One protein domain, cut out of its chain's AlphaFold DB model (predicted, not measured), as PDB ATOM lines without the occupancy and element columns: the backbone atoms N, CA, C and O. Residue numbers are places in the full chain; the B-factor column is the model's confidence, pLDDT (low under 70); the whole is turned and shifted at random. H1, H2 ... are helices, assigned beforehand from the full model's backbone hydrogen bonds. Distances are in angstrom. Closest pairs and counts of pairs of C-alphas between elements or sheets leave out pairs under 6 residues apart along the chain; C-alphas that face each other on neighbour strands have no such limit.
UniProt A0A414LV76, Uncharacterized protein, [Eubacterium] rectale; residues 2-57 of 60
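AT A GLANCE: This is residues 2 to 57 of the 60 residues of an uncharacterized protein of [Eubacterium] rectale (UniProt A0A414LV76). The model has little regular structure: two short helices, H1 and H2, lie toward opposite ends of a drawn-out chain. Between them the link first turns back in a wide loop, residues 14 to 30, on H1's side, then runs out as an arm to H2. The printed part has 56 residues, with two named helices, H1 then H2, and no named strand; the class is all helix, with 16 residues in named elements. It is extended, with a radius of gyration of the C-alphas of 17.1 A, and spans 47 by 27 by 19 A.

HOW THE PARTS SIT: Look first at H1, residues 3 to 10, then at H2, residues 50 to 57: they are apart. In both, every O i to N i+4 pair is within hydrogen-bond range.

IN THESE COORDINATES: Find C-alpha 3 at (-56.215, -14.132, -38.204); from there H1 runs 10.4 A to C-alpha 10. H2 also measures 10.4 A and ends at C-alpha 57, (-49.192, 20.138, -38.555).

THE WHOLE: The C-alphas of Gly 11 and Asp 50, 47.7 A apart, are the two farthest apart. The link from H1 to H2 is long, 39 residues; residues 46 to 51 stand free. The printed part has no cut, and no printed residue is under 70 in pLDDT.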
ATOM      1  N   SER A   2     -60.160 -13.159 -36.993       82.94
ATOM      2  CA  SER A   2     -60.006 -14.483 -37.639       82.94
ATOM      3  C   SER A   2     -58.548 -14.874 -37.874       82.94
ATOM      4  O   SER A   2     -58.231 -16.057 -37.915       82.94
ATOM      5  N   VAL A   3     -57.646 -13.893 -37.975       87.19
ATOM      6  CA  VAL A   3     -56.215 -14.132 -38.204       87.19
ATOM      7  C   VAL A   3     -55.576 -14.908 -37.048       87.19
ATOM      8  O   VAL A   3     -54.888 -15.885 -37.312       87.19
ATOM      9  N   PHE A   4     -55.871 -14.548 -35.790       87.12
ATOM     10  CA  PHE A   4     -55.374 -15.273 -34.610       87.12
ATOM     11  C   PHE A   4     -55.768 -16.756 -34.637       87.12
ATOM     12  O   PHE A   4     -54.897 -17.619 -34.584       87.12
ATOM     13  N   ASN A   5     -57.063 -17.050 -34.793       88.69
ATOM     14  CA  ASN A   5     -57.560 -18.427 -34.817       88.69
ATOM     15  C   ASN A   5     -56.960 -19.214 -35.982       88.69
ATOM     16  O   ASN A   5     -56.494 -20.329 -35.785       88.69
ATOM     17  N   ARG A   6     -56.867 -18.603 -37.170       92.94
ATOM     18  CA  ARG A   6     -56.253 -19.256 -38.328       92.94
ATOM     19  C   ARG A   6     -54.785 -19.601 -38.079       92.94
ATOM     20  O   ARG A   6     -54.362 -20.689 -38.453       92.94
ATOM     21  N   CYS A   7     -54.000 -18.707 -37.470       93.31
ATOM     22  CA  CYS A   7     -52.601 -18.981 -37.121       93.31
ATOM     23  C   CYS A   7     -52.483 -20.182 -36.173       93.31
ATOM     24  O   CYS A   7     -51.662 -21.062 -36.417       93.31
ATOM     25  N   ILE A   8     -53.358 -20.266 -35.166       89.75
ATOM     26  CA  ILE A   8     -53.405 -21.393 -34.224       89.75
ATOM     27  C   ILE A   8     -53.785 -22.695 -34.942       89.75
ATOM     28  O   ILE A   8     -53.070 -23.686 -34.831       89.75
ATOM     29  N   GLU A   9     -54.873 -22.686 -35.715       94.06
ATOM     30  CA  GLU A   9     -55.391 -23.863 -36.430       94.06
ATOM     31  C   GLU A   9     -54.402 -24.412 -37.466       94.06
ATOM     32  O   GLU A   9     -54.349 -25.617 -37.700       94.06
ATOM     33  N   THR A  10     -53.616 -23.532 -38.093       95.88
ATOM     34  CA  THR A  10     -52.670 -23.899 -39.160       95.88
ATOM     35  C   THR A  10     -51.223 -24.035 -38.683       95.88
ATOM     36  O   THR A  10     -50.360 -24.380 -39.486       95.88
ATOM     37  N   GLY A  11     -50.937 -23.766 -37.405       92.31
ATOM     38  CA  GLY A  11     -49.579 -23.801 -36.853       92.31
ATOM     39  C   GLY A  11     -48.642 -22.720 -37.410       92.31
ATOM     40  O   GLY A  11     -47.424 -22.886 -37.369       92.31
ATOM     41  N   ASN A  12     -49.187 -21.626 -37.947       93.88
ATOM     42  CA  ASN A  12     -48.401 -20.515 -38.481       93.88
ATOM     43  C   ASN A  12     -48.102 -19.471 -37.402       93.88
ATOM     44  O   ASN A  12     -48.965 -19.132 -36.592       93.88
ATOM     45  N   VAL A  13     -46.901 -18.888 -37.447       91.88
ATOM     46  CA  VAL A  13     -46.552 -17.743 -36.597       91.88
ATOM     47  C   VAL A  13     -47.348 -16.501 -37.001       91.88
ATOM     48  O   VAL A  13     -47.629 -16.275 -38.181       91.88
ATOM     49  N   LEU A  14     -47.709 -15.687 -36.011       91.69
ATOM     50  CA  LEU A  14     -48.353 -14.397 -36.219       91.69
ATOM     51  C   LEU A  14     -47.308 -13.286 -36.094       91.69
ATOM     52  O   LEU A  14     -46.666 -13.160 -35.054       91.69
ATOM     53  N   LEU A  15     -47.167 -12.462 -37.133       90.25
ATOM     54  CA  LEU A  15     -46.391 -11.229 -37.037       90.25
ATOM     55  C   LEU A  15     -47.226 -10.174 -36.301       90.25
ATOM     56  O   LEU A  15     -48.354  -9.886 -36.706       90.25
ATOM     57  N   ILE A  16     -46.668  -9.609 -35.234       88.25
ATOM     58  CA  ILE A  16     -47.300  -8.570 -34.417       88.25
ATOM     59  C   ILE A  16     -46.418  -7.320 -34.368       88.25
ATOM     60  O   ILE A  16     -45.210  -7.397 -34.585       88.25
ATOM     61  N   LEU A  17     -47.031  -6.170 -34.082       87.62
ATOM     62  CA  LEU A  17     -46.300  -4.937 -33.790       87.62
ATOM     63  C   LEU A  17     -45.596  -5.053 -32.433       87.62
ATOM     64  O   LEU A  17     -46.118  -5.684 -31.517       87.62
ATOM     65  N   GLU A  18     -44.450  -4.390 -32.286       84.94
ATOM     66  CA  GLU A  18     -43.654  -4.419 -31.050       84.94
ATOM     67  C   GLU A  18     -44.456  -3.961 -29.822       84.94
ATOM     68  O   GLU A  18     -44.393  -4.586 -28.768       84.94
ATOM     69  N   CYS A  19     -45.317  -2.949 -29.968       85.62
ATOM     70  CA  CYS A  19     -46.165  -2.465 -28.875       85.62
ATOM     71  C   CYS A  19     -47.208  -3.487 -28.374       85.62
ATOM     72  O   CYS A  19     -47.872  -3.234 -27.372       85.62
ATOM     73  N   TRP A  20     -47.352  -4.636 -29.040       89.38
ATOM     74  CA  TRP A  20     -48.237  -5.736 -28.641       89.38
ATOM     75  C   TRP A  20     -47.494  -6.893 -27.962       89.38
ATOM     76  O   TRP A  20     -48.117  -7.922 -27.696       89.38
ATOM     77  N   GLN A  21     -46.199  -6.742 -27.663       87.94
ATOM     78  CA  GLN A  21     -45.350  -7.807 -27.121       87.94
ATOM     79  C   GLN A  21     -45.960  -8.534 -25.909       87.94
ATOM     80  O   GLN A  21     -45.857  -9.759 -25.839       87.94
ATOM     81  N   ASP A  22     -46.642  -7.803 -25.024       89.62
ATOM     82  CA  ASP A  22     -47.208  -8.317 -23.769       89.62
ATOM     83  C   ASP A  22     -48.734  -8.131 -23.681       89.62
ATOM     84  O   ASP A  22     -49.318  -8.068 -22.600       89.62
ATOM     85  N   VAL A  23     -49.408  -8.031 -24.831       90.38
ATOM     86  CA  VAL A  23     -50.853  -7.749 -24.884       90.38
ATOM     87  C   VAL A  23     -51.707  -8.842 -24.225       90.38
ATOM     88  O   VAL A  23     -52.825  -8.577 -23.784       90.38
ATOM     89  N   HIS A  24     -51.216 -10.086 -24.178       87.56
ATOM     90  CA  HIS A  24     -51.950 -11.212 -23.612       87.56
ATOM     91  C   HIS A  24     -51.005 -12.328 -23.135       87.56
ATOM     92  O   HIS A  24     -50.129 -12.738 -23.893       87.56
ATOM     93  N   PRO A  25     -51.226 -12.926 -21.949       88.75
ATOM     94  CA  PRO A  25     -50.322 -13.930 -21.370       88.75
ATOM     95  C   PRO A  25     -50.216 -15.243 -22.165       88.75
ATOM     96  O   PRO A  25     -49.260 -15.991 -21.994       88.75
ATOM     97  N   ALA A  26     -51.192 -15.546 -23.024       86.69
ATOM     98  CA  ALA A  26     -51.158 -16.720 -23.908       86.69
ATOM     99  C   ALA A  26     -50.439 -16.475 -25.253       86.69
ATOM    100  O   ALA A  26     -50.382 -17.381 -26.083       86.69
ATOM    101  N   LEU A  27     -49.932 -15.262 -25.497       88.25
ATOM    102  CA  LEU A  27     -49.124 -14.928 -26.669       88.25
ATOM    103  C   LEU A  27     -47.666 -14.800 -26.235       88.25
ATOM    104  O   LEU A  27     -47.331 -13.972 -25.397       88.25
ATOM    105  N   VAL A  28     -46.800 -15.629 -26.817       90.00
ATOM    106  CA  VAL A  28     -45.352 -15.520 -26.628       90.00
ATOM    107  C   VAL A  28     -44.766 -14.804 -27.833       90.00
ATOM    108  O   VAL A  28     -44.896 -15.265 -28.968       90.00
ATOM    109  N   SER A  29     -44.108 -13.684 -27.566       91.25
ATOM    110  CA  SER A  29     -43.463 -12.857 -28.580       91.25
ATOM    111  C   SER A  29     -42.000 -13.262 -28.739       91.25
ATOM    112  O   SER A  29     -41.261 -13.349 -27.759       91.25
ATOM    113  N   ILE A  30     -41.571 -13.509 -29.977       90.44
ATOM    114  CA  ILE A  30     -40.181 -13.843 -30.308       90.44
ATOM    115  C   ILE A  30     -39.615 -12.678 -31.125       90.44
ATOM    116  O   ILE A  30     -40.211 -12.334 -32.148       90.44
ATOM    117  N   PRO A  31     -38.492 -12.062 -30.714       87.75
ATOM    118  CA  PRO A  31     -37.919 -10.941 -31.442       87.75
ATOM    119  C   PRO A  31     -37.404 -11.397 -32.804       87.75
ATOM    120  O   PRO A  31     -36.749 -12.435 -32.935       87.75
ATOM    121  N   VAL A  32     -37.662 -10.581 -33.819       85.31
ATOM    122  CA  VAL A  32     -37.277 -10.859 -35.198       85.31
ATOM    123  C   VAL A  32     -36.274  -9.805 -35.660       85.31
ATOM    124  O   VAL A  32     -36.521  -8.612 -35.538       85.31
ATOM    125  N   LYS A  33     -35.126 -10.241 -36.190       85.38
ATOM    126  CA  LYS A  33     -34.066  -9.352 -36.693       85.38
ATOM    127  C   LYS A  33     -34.160  -9.217 -38.212       85.38
ATOM    128  O   LYS A  33     -33.371  -9.823 -38.933       85.38
ATOM    129  N   TRP A  34     -35.156  -8.476 -38.687       87.56
ATOM    130  CA  TRP A  34     -35.316  -8.147 -40.105       87.56
ATOM    131  C   TRP A  34     -35.198  -6.639 -40.312       87.56
ATOM    132  O   TRP A  34     -35.706  -5.862 -39.510       87.56
ATOM    133  N   GLU A  35     -34.595  -6.235 -41.426       84.06
ATOM    134  CA  GLU A  35     -34.625  -4.850 -41.910       84.06
ATOM    135  C   GLU A  35     -35.989  -4.587 -42.575       84.06
ATOM    136  O   GLU A  35     -36.113  -4.574 -43.800       84.06
ATOM    137  N   TYR A  36     -37.049  -4.481 -41.768       81.81
ATOM    138  CA  TYR A  36     -38.415  -4.248 -42.239       81.81
ATOM    139  C   TYR A  36     -39.054  -3.058 -41.523       81.81
ATOM    140  O   TYR A  36     -39.135  -3.027 -40.298       81.81
ATOM    141  N   SER A  37     -39.576  -2.111 -42.304       80.31
ATOM    142  CA  SER A  37     -40.377  -0.987 -41.817       80.31
ATOM    143  C   SER A  37     -41.819  -1.116 -42.308       80.31
ATOM    144  O   SER A  37     -42.057  -1.178 -43.517       80.31
ATOM    145  N   SER A  38     -42.784  -1.106 -41.388       81.38
ATOM    146  CA  SER A  38     -44.197  -0.975 -41.747       81.38
ATOM    147  C   SER A  38     -44.567   0.510 -41.826       81.38
ATOM    148  O   SER A  38     -44.320   1.228 -40.853       81.38
ATOM    149  N   PRO A  39     -45.124   1.007 -42.946       84.62
ATOM    150  CA  PRO A  39     -45.601   2.380 -43.005       84.62
ATOM    151  C   PRO A  39     -46.772   2.550 -42.034       84.62
ATOM    152  O   PRO A  39     -47.713   1.756 -42.033       84.62
ATOM    153  N   TYR A  40     -46.724   3.599 -41.224       85.38
ATOM    154  CA  TYR A  40     -47.807   3.997 -40.333       85.38
ATOM    155  C   TYR A  40     -48.121   5.475 -40.550       85.38
ATOM    156  O   TYR A  40     -47.297   6.232 -41.061       85.38
ATOM    157  N   GLY A  41     -49.334   5.882 -40.191       86.81
ATOM    158  CA  GLY A  41     -49.783   7.256 -40.359       86.81
ATOM    159  C   GLY A  41     -51.084   7.517 -39.618       86.81
ATOM    160  O   GLY A  41     -51.729   6.594 -39.113       86.81
ATOM    161  N   LEU A  42     -51.457   8.789 -39.557       88.56
ATOM    162  CA  LEU A  42     -52.726   9.226 -38.994       88.56
ATOM    163  C   LEU A  42     -53.823   9.082 -40.050       88.56
ATOM    164  O   LEU A  42     -53.691   9.560 -41.174       88.56
ATOM    165  N   LEU A  43     -54.920   8.429 -39.677       91.19
ATOM    166  CA  LEU A  43     -56.149   8.412 -40.462       91.19
ATOM    167  C   LEU A  43     -57.069   9.505 -39.925       91.19
ATOM    168  O   LEU A  43     -57.503   9.439 -38.776       91.19
ATOM    169  N   TYR A  44     -57.375  10.492 -40.761       91.50
ATOM    170  CA  TYR A  44     -58.289  11.582 -40.434       91.50
ATOM    171  C   TYR A  44     -59.225  11.883 -41.615       91.50
ATOM    172  O   TYR A  44     -59.042  11.381 -42.727       91.50
ATOM    173  N   ALA A  45     -60.301  12.628 -41.353       93.81
ATOM    174  CA  ALA A  45     -61.289  12.972 -42.374       93.81
ATOM    175  C   ALA A  45     -60.668  13.852 -43.470       93.81
ATOM    176  O   ALA A  45     -59.825  14.681 -43.171       93.81
ATOM    177  N   LEU A  46     -61.145  13.748 -44.716       93.12
ATOM    178  CA  LEU A  46     -60.650  14.587 -45.822       93.12
ATOM    179  C   LEU A  46     -60.805  16.096 -45.545       93.12
ATOM    180  O   LEU A  46     -59.993  16.888 -46.004       93.12
ATOM    181  N   ASN A  47     -61.840  16.472 -44.786       94.94
ATOM    182  CA  ASN A  47     -62.070  17.830 -44.293       94.94
ATOM    183  C   ASN A  47     -62.132  17.786 -42.756       94.94
ATOM    184  O   ASN A  47     -63.229  17.673 -42.196       94.94
ATOM    185  N   PRO A  48     -60.981  17.763 -42.070       93.69
ATOM    186  CA  PRO A  48     -60.933  17.687 -40.618       93.69
ATOM    187  C   PRO A  48     -61.198  19.068 -39.985       93.69
ATOM    188  O   PRO A  48     -60.962  20.093 -40.627       93.69
ATOM    189  N   PRO A  49     -61.689  19.127 -38.737       95.44
ATOM    190  CA  PRO A  49     -61.771  20.381 -37.994       95.44
ATOM    191  C   PRO A  49     -60.377  20.941 -37.646       95.44
ATOM    192  O   PRO A  49     -59.369  20.231 -37.704       95.44
ATOM    193  N   ASP A  50     -60.323  22.235 -37.313       94.94
ATOM    194  CA  ASP A  50     -59.068  22.986 -37.140       94.94
ATOM    195  C   ASP A  50     -58.143  22.392 -36.064       94.94
ATOM    196  O   ASP A  50     -56.923  22.420 -36.209       94.94
ATOM    197  N   ASP A  51     -58.711  21.817 -35.004       93.81
ATOM    198  CA  ASP A  51     -57.974  21.161 -33.921       93.81
ATOM    199  C   ASP A  51     -57.215  19.913 -34.403       93.81
ATOM    200  O   ASP A  51     -56.055  19.704 -34.039       93.81
ATOM    201  N   VAL A  52     -57.831  19.121 -35.280       92.56
ATOM    202  CA  VAL A  52     -57.211  17.946 -35.904       92.56
ATOM    203  C   VAL A  52     -56.120  18.363 -36.897       92.56
ATOM    204  O   VAL A  52     -55.041  17.770 -36.886       92.56
ATOM    205  N   MET A  53     -56.342  19.415 -37.695       90.94
ATOM    206  CA  MET A  53     -55.287  19.973 -38.558       90.94
ATOM    207  C   MET A  53     -54.111  20.514 -37.747       90.94
ATOM    208  O   MET A  53     -52.955  20.373 -38.145       90.94
ATOM    209  N   GLN A  54     -54.377  21.151 -36.609       91.50
ATOM    210  CA  GLN A  54     -53.324  21.666 -35.745       91.50
ATOM    211  C   GLN A  54     -52.491  20.531 -35.137       91.50
ATOM    212  O   GLN A  54     -51.274  20.676 -35.011       91.50
ATOM    213  N   PHE A  55     -53.120  19.407 -34.789       89.94
ATOM    214  CA  PHE A  55     -52.427  18.206 -34.325       89.94
ATOM    215  C   PHE A  55     -51.543  17.589 -35.420       89.94
ATOM    216  O   PHE A  55     -50.380  17.289 -35.167       89.94
ATOM    217  N   GLU A  56     -52.049  17.469 -36.650       85.75
ATOM    218  CA  GLU A  56     -51.261  16.981 -37.790       85.75
ATOM    219  C   GLU A  56     -50.038  17.873 -38.074       85.75
ATOM    220  O   GLU A  56     -48.920  17.376 -38.209       85.75
ATOM    221  N   ASN A  57     -50.234  19.194 -38.138       85.06
ATOM    222  CA  ASN A  57     -49.192  20.138 -38.555       85.06
ATOM    223  C   ASN A  57     -48.098  20.369 -37.503       85.06
ATOM    224  O   ASN A  57     -46.972  20.708 -37.862       85.06
TER     225      ASN A  57